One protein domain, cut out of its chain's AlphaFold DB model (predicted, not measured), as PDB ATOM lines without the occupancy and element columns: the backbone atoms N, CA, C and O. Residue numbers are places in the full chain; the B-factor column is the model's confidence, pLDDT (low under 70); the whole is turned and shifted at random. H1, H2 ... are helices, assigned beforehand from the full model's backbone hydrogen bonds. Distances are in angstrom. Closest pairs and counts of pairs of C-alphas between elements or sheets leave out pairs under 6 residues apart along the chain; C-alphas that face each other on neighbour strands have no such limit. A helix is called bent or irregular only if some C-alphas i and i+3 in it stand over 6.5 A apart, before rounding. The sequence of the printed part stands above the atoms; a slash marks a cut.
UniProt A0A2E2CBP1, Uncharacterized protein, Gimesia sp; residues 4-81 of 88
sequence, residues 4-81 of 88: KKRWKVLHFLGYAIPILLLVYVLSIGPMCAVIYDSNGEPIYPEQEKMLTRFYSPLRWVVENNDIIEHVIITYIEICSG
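Overview. This is residues 4 to 81 of the 88 residues of an uncharacterized protein of Gimesia sp (UniProt A0A2E2CBP1). One long helix, H1, makes the longest axis: residues 4 to 23 stick out as a free arm, and its later part runs into a small head where H2, H3 and H4 wrap loosely round it, with H4 packed across it near residue 29. The 78 printed residues hold four named helices, in the order H1, H2, H3, H4, and no named strand; the class is all helix. The whole is loose, with a radius of gyration of the C-alphas of 15.7 A, and elongated, spanning 54 by 28 by 22 A.

Along the chain. H1, residues 4 to 35, is 44.8 A from first to last C-alpha and begins at C-alpha 4 (-36.287, -4.280, 35.122). It has a kink of 36 degrees near residue 29, yet is neither bent nor irregular, but only just: C-alphas 26 and 29 are 6.4 A apart. H2 is residues 45 to 54, 14.4 A; H3 is residues 56 to 63, 10.3 A. H4, residues 66 to 80, is 20.8 A and ends at C-alpha 80 (-13.246, -39.746, 53.278).

Arrangement. H1 touches H4 with residues 28 to 34 alone; the closest C-alphas, of Gly 29 and Ile 76, are 4.2 A apart, and the lines are only just about perpendicular at 71 degrees. H1 and H3 are close but not clearly touching, Val 25 to Leu 58 being the closest C-alphas at 7.4 A. H1 and H2 are likewise close but not clearly touching, with the C-alphas of Ile 35 and Glu 48 closest at 6.7 A. H3 and H4 touch only at the corner, the closest C-alphas being those of Val 62 and Glu 69, 4.5 A. H2 and H4 are apart. Every O i to N i+4 pair is within hydrogen-bond range in H2, H3 and H4; in H1, 24 of 28 are.

Size, cuts and confidence. The C-alphas of Lys 4 and Asn 39, the two farthest apart, are 54.5 A apart. The printed part has no cut; the links H2 to H3 and H3 to H4 are tight, and H1 to H2 is short. Mean pLDDT of the printed part is 91.1, and no printed residue is under 70.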
ATOM      1  N   LYS A   4     -37.699  -4.296  34.701       83.88
ATOM      2  CA  LYS A   4     -36.287  -4.280  35.122       83.88
ATOM      3  C   LYS A   4     -36.017  -5.153  36.353       83.88
ATOM      4  O   LYS A   4     -34.939  -5.732  36.462       83.88
ATOM      5  N   LYS A   5     -36.967  -5.254  37.291       84.12
ATOM      6  CA  LYS A   5     -36.844  -6.147  38.458       84.12
ATOM      7  C   LYS A   5     -37.037  -7.612  38.058       84.12
ATOM      8  O   LYS A   5     -36.289  -8.452  38.544       84.12
ATOM      9  N   ARG A   6     -37.974  -7.913  37.148       86.00
ATOM     10  CA  ARG A   6     -38.202  -9.285  36.647       86.00
ATOM     11  C   ARG A   6     -36.978  -9.830  35.915       86.00
ATOM     12  O   ARG A   6     -36.566 -10.948  36.203       86.00
ATOM     13  N   TRP A   7     -36.359  -9.024  35.049       90.75
ATOM     14  CA  TRP A   7     -35.140  -9.416  34.337       90.75
ATOM     15  C   TRP A   7     -34.011  -9.778  35.305       90.75
ATOM     16  O   TRP A   7     -33.413 -10.840  35.186       90.75
ATOM     17  N   LYS A   8     -33.741  -8.927  36.304       89.81
ATOM     18  CA  LYS A   8     -32.679  -9.183  37.291       89.81
ATOM     19  C   LYS A   8     -32.901 -10.482  38.067       89.81
ATOM     20  O   LYS A   8     -31.946 -11.213  38.293       89.81
ATOM     21  N   VAL A   9     -34.146 -10.773  38.450       93.25
ATOM     22  CA  VAL A   9     -34.489 -12.016  39.156       93.25
ATOM     23  C   VAL A   9     -34.288 -13.235  38.258       93.25
ATOM     24  O   VAL A   9     -33.684 -14.203  38.698       93.25
ATOM     25  N   LEU A  10     -34.731 -13.179  36.999       92.81
ATOM     26  CA  LEU A  10     -34.518 -14.261  36.030       92.81
ATOM     27  C   LEU A  10     -33.031 -14.535  35.798       92.81
ATOM     28  O   LEU A  10     -32.612 -15.686  35.810       92.81
ATOM     29  N   HIS A  11     -32.230 -13.479  35.652       91.50
ATOM     30  CA  HIS A  11     -30.784 -13.597  35.460       91.50
ATOM     31  C   HIS A  11     -30.099 -14.192  36.696       91.50
ATOM     32  O   HIS A  11     -29.239 -15.058  36.577       91.50
ATOM     33  N   PHE A  12     -30.515 -13.766  37.891       95.25
ATOM     34  CA  PHE A  12     -30.020 -14.324  39.145       95.25
ATOM     35  C   PHE A  12     -30.370 -15.807  39.285       95.25
ATOM     36  O   PHE A  12     -29.483 -16.613  39.537       95.25
ATOM     37  N   LEU A  13     -31.635 -16.185  39.075       94.31
ATOM     38  CA  LEU A  13     -32.072 -17.582  39.141       94.31
ATOM     39  C   LEU A  13     -31.369 -18.447  38.090       94.31
ATOM     40  O   LEU A  13     -30.989 -19.575  38.393       94.31
ATOM     41  N   GLY A  14     -31.138 -17.896  36.894       94.38
ATOM     42  CA  GLY A  14     -30.413 -18.565  35.816       94.38
ATOM     43  C   GLY A  14     -28.994 -18.986  36.199       94.38
ATOM     44  O   GLY A  14     -28.528 -20.010  35.714       94.38
ATOM     45  N   TYR A  15     -28.330 -18.259  37.103       94.56
ATOM     46  CA  TYR A  15     -27.032 -18.666  37.654       94.56
ATOM     47  C   TYR A  15     -27.145 -19.408  38.983       94.56
ATOM     48  O   TYR A  15     -26.399 -20.352  39.223       94.56
ATOM     49  N   ALA A  16     -28.072 -19.012  39.851       95.62
ATOM     50  CA  ALA A  16     -28.207 -19.601  41.175       95.62
ATOM     51  C   ALA A  16     -28.579 -21.084  41.096       95.62
ATOM     52  O   ALA A  16     -27.985 -21.887  41.802       95.62
ATOM     53  N   ILE A  17     -29.513 -21.463  40.219       95.31
ATOM     54  CA  ILE A  17     -29.953 -22.857  40.080       95.31
ATOM     55  C   ILE A  17     -28.793 -23.792  39.691       95.31
ATOM     56  O   ILE A  17     -28.555 -24.743  40.434       95.31
ATOM     57  N   PRO A  18     -28.037 -23.561  38.598       95.56
ATOM     58  CA  PRO A  18     -26.934 -24.453  38.241       95.56
ATOM     59  C   PRO A  18     -25.822 -24.465  39.295       95.56
ATOM     60  O   PRO A  18     -25.264 -25.524  39.565       95.56
ATOM     61  N   ILE A  19     -25.536 -23.327  39.940       96.56
ATOM     62  CA  ILE A  19     -24.551 -23.272  41.030       96.56
ATOM     63  C   ILE A  19     -25.015 -24.118  42.221       96.56
ATOM     64  O   ILE A  19     -24.236 -24.901  42.751       96.56
ATOM     65  N   LEU A  20     -26.281 -24.001  42.626       96.25
ATOM     66  CA  LEU A  20     -26.838 -24.778  43.734       96.25
ATOM     67  C   LEU A  20     -26.864 -26.276  43.426       96.25
ATOM     68  O   LEU A  20     -26.576 -27.069  44.314       96.25
ATOM     69  N   LEU A  21     -27.158 -26.666  42.184       95.31
ATOM     70  CA  LEU A  21     -27.088 -28.065  41.756       95.31
ATOM     71  C   LEU A  21     -25.657 -28.605  41.813       95.31
ATOM     72  O   LEU A  21     -25.443 -29.719  42.283       95.31
ATOM     73  N   LEU A  22     -24.676 -27.812  41.382       95.56
ATOM     74  CA  LEU A  22     -23.271 -28.197  41.456       95.56
ATOM     75  C   LEU A  22     -22.815 -28.349  42.911       95.56
ATOM     76  O   LEU A  22     -22.213 -29.359  43.258       95.56
ATOM     77  N   VAL A  23     -23.165 -27.395  43.775       96.75
ATOM     78  CA  VAL A  23     -22.890 -27.483  45.217       96.75
ATOM     79  C   VAL A  23     -23.568 -28.707  45.829       96.75
ATOM     80  O   VAL A  23     -22.928 -29.403  46.605       96.75
ATOM     81  N   TYR A  24     -24.816 -28.998  45.454       95.62
ATOM     82  CA  TYR A  24     -25.544 -30.179  45.911       95.62
ATOM     83  C   TYR A  24     -24.824 -31.476  45.535       95.62
ATOM     84  O   TYR A  24     -24.595 -32.310  46.400       95.62
ATOM     85  N   VAL A  25     -24.419 -31.653  44.273       94.88
ATOM     86  CA  VAL A  25     -23.714 -32.878  43.857       94.88
ATOM     87  C   VAL A  25     -22.364 -32.993  44.562       94.88
ATOM     88  O   VAL A  25     -22.035 -34.055  45.079       94.88
ATOM     89  N   LEU A  26     -21.601 -31.900  44.645       95.25
ATOM     90  CA  LEU A  26     -20.293 -31.910  45.301       95.25
ATOM     91  C   LEU A  26     -20.392 -32.087  46.821       95.25
ATOM     92  O   LEU A  26     -19.467 -32.596  47.439       95.25
ATOM     93  N   SER A  27     -21.500 -31.728  47.469       95.88
ATOM     94  CA  SER A  27     -21.601 -31.896  48.918       95.88
ATOM     95  C   SER A  27     -21.745 -33.353  49.372       95.88
ATOM     96  O   SER A  27     -21.535 -33.607  50.556       95.88
ATOM     97  N   ILE A  28     -22.050 -34.320  48.491       93.62
ATOM     98  CA  ILE A  28     -22.214 -35.725  48.913       93.62
ATOM     99  C   ILE A  28     -20.922 -36.321  49.487       93.62
ATOM    100  O   ILE A  28     -20.978 -37.001  50.505       93.62
ATOM    101  N   GLY A  29     -19.764 -36.018  48.893       91.75
ATOM    102  CA  GLY A  29     -18.470 -36.564  49.312       91.75
ATOM    103  C   GLY A  29     -18.125 -36.194  50.756       91.75
ATOM    104  O   GLY A  29     -18.037 -37.084  51.605       91.75
ATOM    105  N   PRO A  30     -18.011 -34.891  51.080       92.31
ATOM    106  CA  PRO A  30     -17.756 -34.442  52.445       92.31
ATOM    107  C   PRO A  30     -18.845 -34.880  53.431       92.31
ATOM    108  O   PRO A  30     -18.535 -35.213  54.570       92.31
ATOM    109  N   MET A  31     -20.117 -34.907  53.017       91.94
ATOM    110  CA  MET A  31     -21.201 -35.342  53.904       91.94
ATOM    111  C   MET A  31     -21.110 -36.832  54.240       91.94
ATOM    112  O   MET A  31     -21.305 -37.197  55.397       91.94
ATOM    113  N   CYS A  32     -20.772 -37.685  53.271       89.06
ATOM    114  CA  CYS A  32     -20.501 -39.095  53.532       89.06
ATOM    115  C   CYS A  32     -19.282 -39.261  54.451       89.06
ATOM    116  O   CYS A  32     -19.358 -40.018  55.410       89.06
ATOM    117  N   ALA A  33     -18.207 -38.496  54.239       88.50
ATOM    118  CA  ALA A  33     -17.021 -38.530  55.101       88.50
ATOM    119  C   ALA A  33     -17.301 -38.135  56.567       88.50
ATOM    120  O   ALA A  33     -16.588 -38.558  57.468       88.50
ATOM    121  N   VAL A  34     -18.329 -37.316  56.817       89.12
ATOM    122  CA  VAL A  34     -18.740 -36.918  58.175       89.12
ATOM    123  C   VAL A  34     -19.651 -37.959  58.833       89.12
ATOM    124  O   VAL A  34     -19.649 -38.085  60.057       89.12
ATOM    125  N   ILE A  35     -20.470 -38.663  58.047       90.25
ATOM    126  CA  ILE A  35     -21.538 -39.534  58.562       90.25
ATOM    127  C   ILE A  35     -21.098 -40.997  58.664       90.25
ATOM    128  O   ILE A  35     -21.599 -41.703  59.539       90.25
ATOM    129  N   TYR A  36     -20.181 -41.444  57.809       86.69
ATOM    130  CA  TYR A  36     -19.652 -42.807  57.807       86.69
ATOM    131  C   TYR A  36     -18.265 -42.858  58.452       86.69
ATOM    132  O   TYR A  36     -17.469 -41.930  58.309       86.69
ATOM    133  N   ASP A  37     -17.981 -43.938  59.177       83.56
ATOM    134  CA  ASP A  37     -16.658 -44.213  59.730       83.56
ATOM    135  C   ASP A  37     -15.699 -44.794  58.668       83.56
ATOM    136  O   ASP A  37     -16.048 -44.981  57.498       83.56
ATOM    137  N   SER A  38     -14.465 -45.105  59.076       78.00
ATOM    138  CA  SER A  38     -13.457 -45.716  58.200       78.00
ATOM    139  C   SER A  38     -13.848 -47.101  57.672       78.00
ATOM    140  O   SER A  38     -13.309 -47.529  56.657       78.00
ATOM    141  N   ASN A  39     -14.774 -47.793  58.339       77.50
ATOM    142  CA  ASN A  39     -15.293 -49.098  57.933       77.50
ATOM    143  C   ASN A  39     -16.516 -48.972  57.008       77.50
ATOM    144  O   ASN A  39     -17.038 -49.985  56.552       77.50
ATOM    145  N   GLY A  40     -16.974 -47.748  56.719       75.00
ATOM    146  CA  GLY A  40     -18.184 -47.498  55.939       75.00
ATOM    147  C   GLY A  40     -19.477 -47.647  56.742       75.00
ATOM    148  O   GLY A  40     -20.555 -47.666  56.151       75.00
ATOM    149  N   GLU A  41     -19.397 -47.721  58.070       84.25
ATOM    150  CA  GLU A  41     -20.553 -47.839  58.952       84.25
ATOM    151  C   GLU A  41     -21.053 -46.451  59.385       84.25
ATOM    152  O   GLU A  41     -20.254 -45.558  59.691       84.25
ATOM    153  N   PRO A  42     -22.375 -46.214  59.422       86.69
ATOM    154  CA  PRO A  42     -22.919 -44.920  59.808       86.69
ATOM    155  C   PRO A  42     -22.704 -44.656  61.305       86.69
ATOM    156  O   PRO A  42     -23.233 -45.364  62.161       86.69
ATOM    157  N   ILE A  43     -22.009 -43.565  61.628       87.50
ATOM    158  CA  ILE A  43     -21.755 -43.116  63.009       87.50
ATOM    159  C   ILE A  43     -23.072 -42.705  63.690       87.50
ATOM    160  O   ILE A  43     -23.282 -42.947  64.880       87.50
ATOM    161  N   TYR A  44     -23.986 -42.102  62.921       86.25
ATOM    162  CA  TYR A  44     -25.284 -41.616  63.393       86.25
ATOM    163  C   TYR A  44     -26.422 -42.109  62.478       86.25
ATOM    164  O   TYR A  44     -26.708 -41.488  61.449       86.25
ATOM    165  N   PRO A  45     -27.143 -43.179  62.861       84.19
ATOM    166  CA  PRO A  45     -28.160 -43.810  62.009       84.19
ATOM    167  C   PRO A  45     -29.316 -42.886  61.596       84.19
ATOM    168  O   PRO A  45     -29.936 -43.071  60.551       84.19
ATOM    169  N   GLU A  46     -29.648 -41.882  62.412       86.38
ATOM    170  CA  GLU A  46     -30.697 -40.913  62.068       86.38
ATOM    171  C   GLU A  46     -30.268 -39.959  60.945       86.38
ATOM    172  O   GLU A  46     -31.084 -39.573  60.104       86.38
ATOM    173  N   GLN A  47     -28.982 -39.606  60.908       87.19
ATOM    174  CA  GLN A  47     -28.412 -38.694  59.920       87.19
ATOM    175  C   GLN A  47     -28.206 -39.406  58.583       87.19
ATOM    176  O   GLN A  47     -28.479 -38.807  57.545       87.19
ATOM    177  N   GLU A  48     -27.843 -40.692  58.604       90.06
ATOM    178  CA  GLU A  48     -27.812 -41.553  57.414       90.06
ATOM    179  C   GLU A  48     -29.170 -41.555  56.702       90.06
ATOM    180  O   GLU A  48     -29.248 -41.211  55.523       90.06
ATOM    181  N   LYS A  49     -30.270 -41.802  57.424       90.38
ATOM    182  CA  LYS A  49     -31.614 -41.807  56.819       90.38
ATOM    183  C   LYS A  49     -31.977 -40.470  56.183       90.38
ATOM    184  O   LYS A  49     -32.627 -40.437  55.134       90.38
ATOM    185  N   MET A  50     -31.610 -39.363  56.827       90.38
ATOM    186  CA  MET A  50     -31.835 -38.027  56.278       90.38
ATOM    187  C   MET A  50     -30.992 -37.802  55.019       90.38
ATOM    188  O   MET A  50     -31.522 -37.325  54.016       90.38
ATOM    189  N   LEU A  51     -29.715 -38.186  55.057       90.94
ATOM    190  CA  LEU A  51     -28.777 -38.077  53.946       90.94
ATOM    191  C   LEU A  51     -29.265 -38.876  52.735       90.94
ATOM    192  O   LEU A  51     -29.410 -38.322  51.649       90.94
ATOM    193  N   THR A  52     -29.624 -40.140  52.945       90.81
ATOM    194  CA  THR A  52     -30.135 -41.046  51.914       90.81
ATOM    195  C   THR A  52     -31.395 -40.490  51.244       90.81
ATOM    196  O   THR A  52     -31.542 -40.570  50.023       90.81
ATOM    197  N   ARG A  53     -32.291 -39.848  52.006       93.75
ATOM    198  CA  ARG A  53     -33.473 -39.166  51.449       93.75
ATOM    199  C   ARG A  53     -33.108 -37.904  50.671       93.75
ATOM    200  O   ARG A  53     -33.630 -37.682  49.583       93.75
ATOM    201  N   PHE A  54     -32.220 -37.077  51.213       94.69
ATOM    202  CA  PHE A  54     -31.816 -35.820  50.583       94.69
ATOM    203  C   PHE A  54     -31.071 -36.050  49.260       94.69
ATOM    204  O   PHE A  54     -31.295 -35.333  48.284       94.69
ATOM    205  N   TYR A  55     -30.247 -37.096  49.203       94.69
ATOM    206  CA  TYR A  55     -29.491 -37.510  48.021       94.69
ATOM    207  C   TYR A  55     -30.193 -38.569  47.167       94.69
ATOM    208  O   TYR A  55     -29.587 -39.090  46.236       94.69
ATOM    209  N   SER A  56     -31.475 -38.862  47.411       95.12
ATOM    210  CA  SER A  56     -32.227 -39.854  46.627       95.12
ATOM    211  C   SER A  56     -32.195 -39.610  45.108       95.12
ATOM    212  O   SER A  56     -32.012 -40.580  44.377       95.12
ATOM    213  N   PRO A  57     -32.300 -38.366  44.594       95.00
ATOM    214  CA  PRO A  57     -32.145 -38.119  43.160       95.00
ATOM    215  C   PRO A  57     -30.766 -38.521  42.629       95.00
ATOM    216  O   PRO A  57     -30.674 -39.131  41.570       95.00
ATOM    217  N   LEU A  58     -29.697 -38.207  43.368       93.56
ATOM    218  CA  LEU A  58     -28.336 -38.564  42.973       93.56
ATOM    219  C   LEU A  58     -28.118 -40.078  43.050       93.56
ATOM    220  O   LEU A  58     -27.560 -40.659  42.126       93.56
ATOM    221  N   ARG A  59     -28.633 -40.720  44.103       92.81
ATOM    222  CA  ARG A  59     -28.631 -42.175  44.261       92.81
ATOM    223  C   ARG A  59     -29.314 -42.867  43.085       92.81
ATOM    224  O   ARG A  59     -28.749 -43.795  42.530       92.81
ATOM    225  N   TRP A  60     -30.480 -42.379  42.666       95.25
ATOM    226  CA  TRP A  60     -31.168 -42.921  41.497       95.25
ATOM    227  C   TRP A  60     -30.311 -42.810  40.229       95.25
ATOM    228  O   TRP A  60     -30.254 -43.753  39.450       95.25
ATOM    229  N   VAL A  61     -29.604 -41.695  40.023       94.25
ATOM    230  CA  VAL A  61     -28.702 -41.545  38.867       94.25
ATOM    231  C   VAL A  61     -27.533 -42.534  38.928       94.25
ATOM    232  O   VAL A  61     -27.223 -43.146  37.910       94.25
ATOM    233  N   VAL A  62     -26.914 -42.701  40.100       93.00
ATOM    234  CA  VAL A  62     -25.819 -43.659  40.343       93.00
ATOM    235  C   VAL A  62     -26.287 -45.090  40.057       93.00
ATOM    236  O   VAL A  62     -25.670 -45.774  39.254       93.00
ATOM    237  N   GLU A  63     -27.431 -45.503  40.606       93.31
ATOM    238  CA  GLU A  63     -28.000 -46.852  40.426       93.31
ATOM    239  C   GLU A  63     -28.364 -47.190  38.967       93.31
ATOM    240  O   GLU A  63     -28.618 -48.348  38.646       93.31
ATOM    241  N   ASN A  64     -28.439 -46.190  38.083       96.19
ATOM    242  CA  ASN A  64     -28.800 -46.369  36.675       96.19
ATOM    243  C   ASN A  64     -27.630 -46.084  35.717       96.19
ATOM    244  O   ASN A  64     -27.840 -46.055  34.500       96.19
ATOM    245  N   ASN A  65     -26.423 -45.817  36.227       95.88
ATOM    246  CA  ASN A  65     -25.275 -45.477  35.392       95.88
ATOM    247  C   ASN A  65     -23.938 -45.833  36.059       95.88
ATOM    248  O   ASN A  65     -23.418 -45.057  36.861       95.88
ATOM    249  N   ASP A  66     -23.337 -46.936  35.616       94.25
ATOM    250  CA  ASP A  66     -22.078 -47.485  36.144       94.25
ATOM    251  C   ASP A  66     -20.909 -46.482  36.113       94.25
ATOM    252  O   ASP A  66     -20.071 -46.443  37.012       94.25
ATOM    253  N   ILE A  67     -20.845 -45.620  35.089       94.88
ATOM    254  CA  ILE A  67     -19.793 -44.596  34.986       94.88
ATOM    255  C   ILE A  67     -19.976 -43.548  36.087       94.88
ATOM    256  O   ILE A  67     -19.008 -43.134  36.722       94.88
ATOM    257  N   ILE A  68     -21.213 -43.099  36.310       93.75
ATOM    258  CA  ILE A  68     -21.515 -42.122  37.360       93.75
ATOM    259  C   ILE A  68     -21.332 -42.753  38.737       93.75
ATOM    260  O   ILE A  68     -20.792 -42.093  39.621       93.75
ATOM    261  N   GLU A  69     -21.740 -44.008  38.911       93.38
ATOM    262  CA  GLU A  69     -21.480 -44.773  40.127       93.38
ATOM    263  C   GLU A  69     -19.992 -44.762  40.467       93.38
ATOM    264  O   GLU A  69     -19.620 -44.281  41.537       93.38
ATOM    265  N   HIS A  70     -19.143 -45.177  39.524       93.56
ATOM    266  CA  HIS A  70     -17.700 -45.207  39.727       93.56
ATOM    267  C   HIS A  70     -17.146 -43.818  40.081       93.56
ATOM    268  O   HIS A  70     -16.425 -43.667  41.062       93.56
ATOM    269  N   VAL A  71     -17.544 -42.769  39.352       93.94
ATOM    270  CA  VAL A  71     -17.097 -41.393  39.632       93.94
ATOM    271  C   VAL A  71     -17.516 -40.919  41.028       93.94
ATOM    272  O   VAL A  71     -16.727 -40.269  41.716       93.94
ATOM    273  N   ILE A  72     -18.745 -41.214  41.458       92.12
ATOM    274  CA  ILE A  72     -19.259 -40.787  42.764       92.12
ATOM    275  C   ILE A  72     -18.601 -41.568  43.904       92.12
ATOM    276  O   ILE A  72     -18.253 -40.954  44.913       92.12
ATOM    277  N   ILE A  73     -18.397 -42.878  43.753       90.00
ATOM    278  CA  ILE A  73     -17.713 -43.705  44.756       90.00
ATOM    279  C   ILE A  73     -16.279 -43.210  44.949       90.00
ATOM    280  O   ILE A  73     -15.925 -42.839  46.070       90.00
ATOM    281  N   THR A  74     -15.512 -43.057  43.865       92.12
ATOM    282  CA  THR A  74     -14.138 -42.533  43.921       92.12
ATOM    283  C   THR A  74     -14.095 -41.140  44.551       92.12
ATOM    284  O   THR A  74     -13.209 -40.820  45.342       92.12
ATOM    285  N   TYR A  75     -15.076 -40.285  44.248       92.56
ATOM    286  CA  TYR A  75     -15.171 -38.968  44.872       92.56
ATOM    287  C   TYR A  75     -15.402 -39.042  46.391       92.56
ATOM    288  O   TYR A  75     -14.744 -38.329  47.152       92.56
ATOM    289  N   ILE A  76     -16.313 -39.909  46.844       90.50
ATOM    290  CA  ILE A  76     -16.577 -40.127  48.271       90.50
ATOM    291  C   ILE A  76     -15.328 -40.676  48.966       90.50
ATOM    292  O   ILE A  76     -14.992 -40.206  50.051       90.50
ATOM    293  N   GLU A  77     -14.624 -41.624  48.349       88.81
ATOM    294  CA  GLU A  77     -13.372 -42.188  48.865       88.81
ATOM    295  C   GLU A  77     -12.321 -41.104  49.086       88.81
ATOM    296  O   GLU A  77     -11.861 -40.937  50.221       88.81
ATOM    297  N   ILE A  78     -12.065 -40.277  48.065       90.25
ATOM    298  CA  ILE A  78     -11.157 -39.123  48.141       90.25
ATOM    299  C   ILE A  78     -11.549 -38.183  49.288       90.25
ATOM    300  O   ILE A  78     -10.685 -37.724  50.035       90.25
ATOM    301  N   CYS A  79     -12.841 -37.884  49.459       90.19
ATOM    302  CA  CYS A  79     -13.308 -37.025  50.552       90.19
ATOM    303  C   CYS A  79     -13.182 -37.671  51.936       90.19
ATOM    304  O   CYS A  79     -12.949 -36.963  52.913       90.19
ATOM    305  N   SER A  80     -13.357 -38.989  52.027       84.06
ATOM    306  CA  SER A  80     -13.246 -39.746  53.278       84.06
ATOM    307  C   SER A  80     -11.803 -40.041  53.688       84.06
ATOM    308  O   SER A  80     -11.569 -40.437  54.826       84.06
ATOM    309  N   GLY A  81     -10.838 -39.844  52.785       79.75
ATOM    310  CA  GLY A  81      -9.447 -40.227  53.016       79.75
ATOM    311  C   GLY A  81      -9.259 -41.741  53.141       79.75
ATOM    312  O   GLY A  81      -8.300 -42.170  53.772       79.75
TER     313      GLY A  81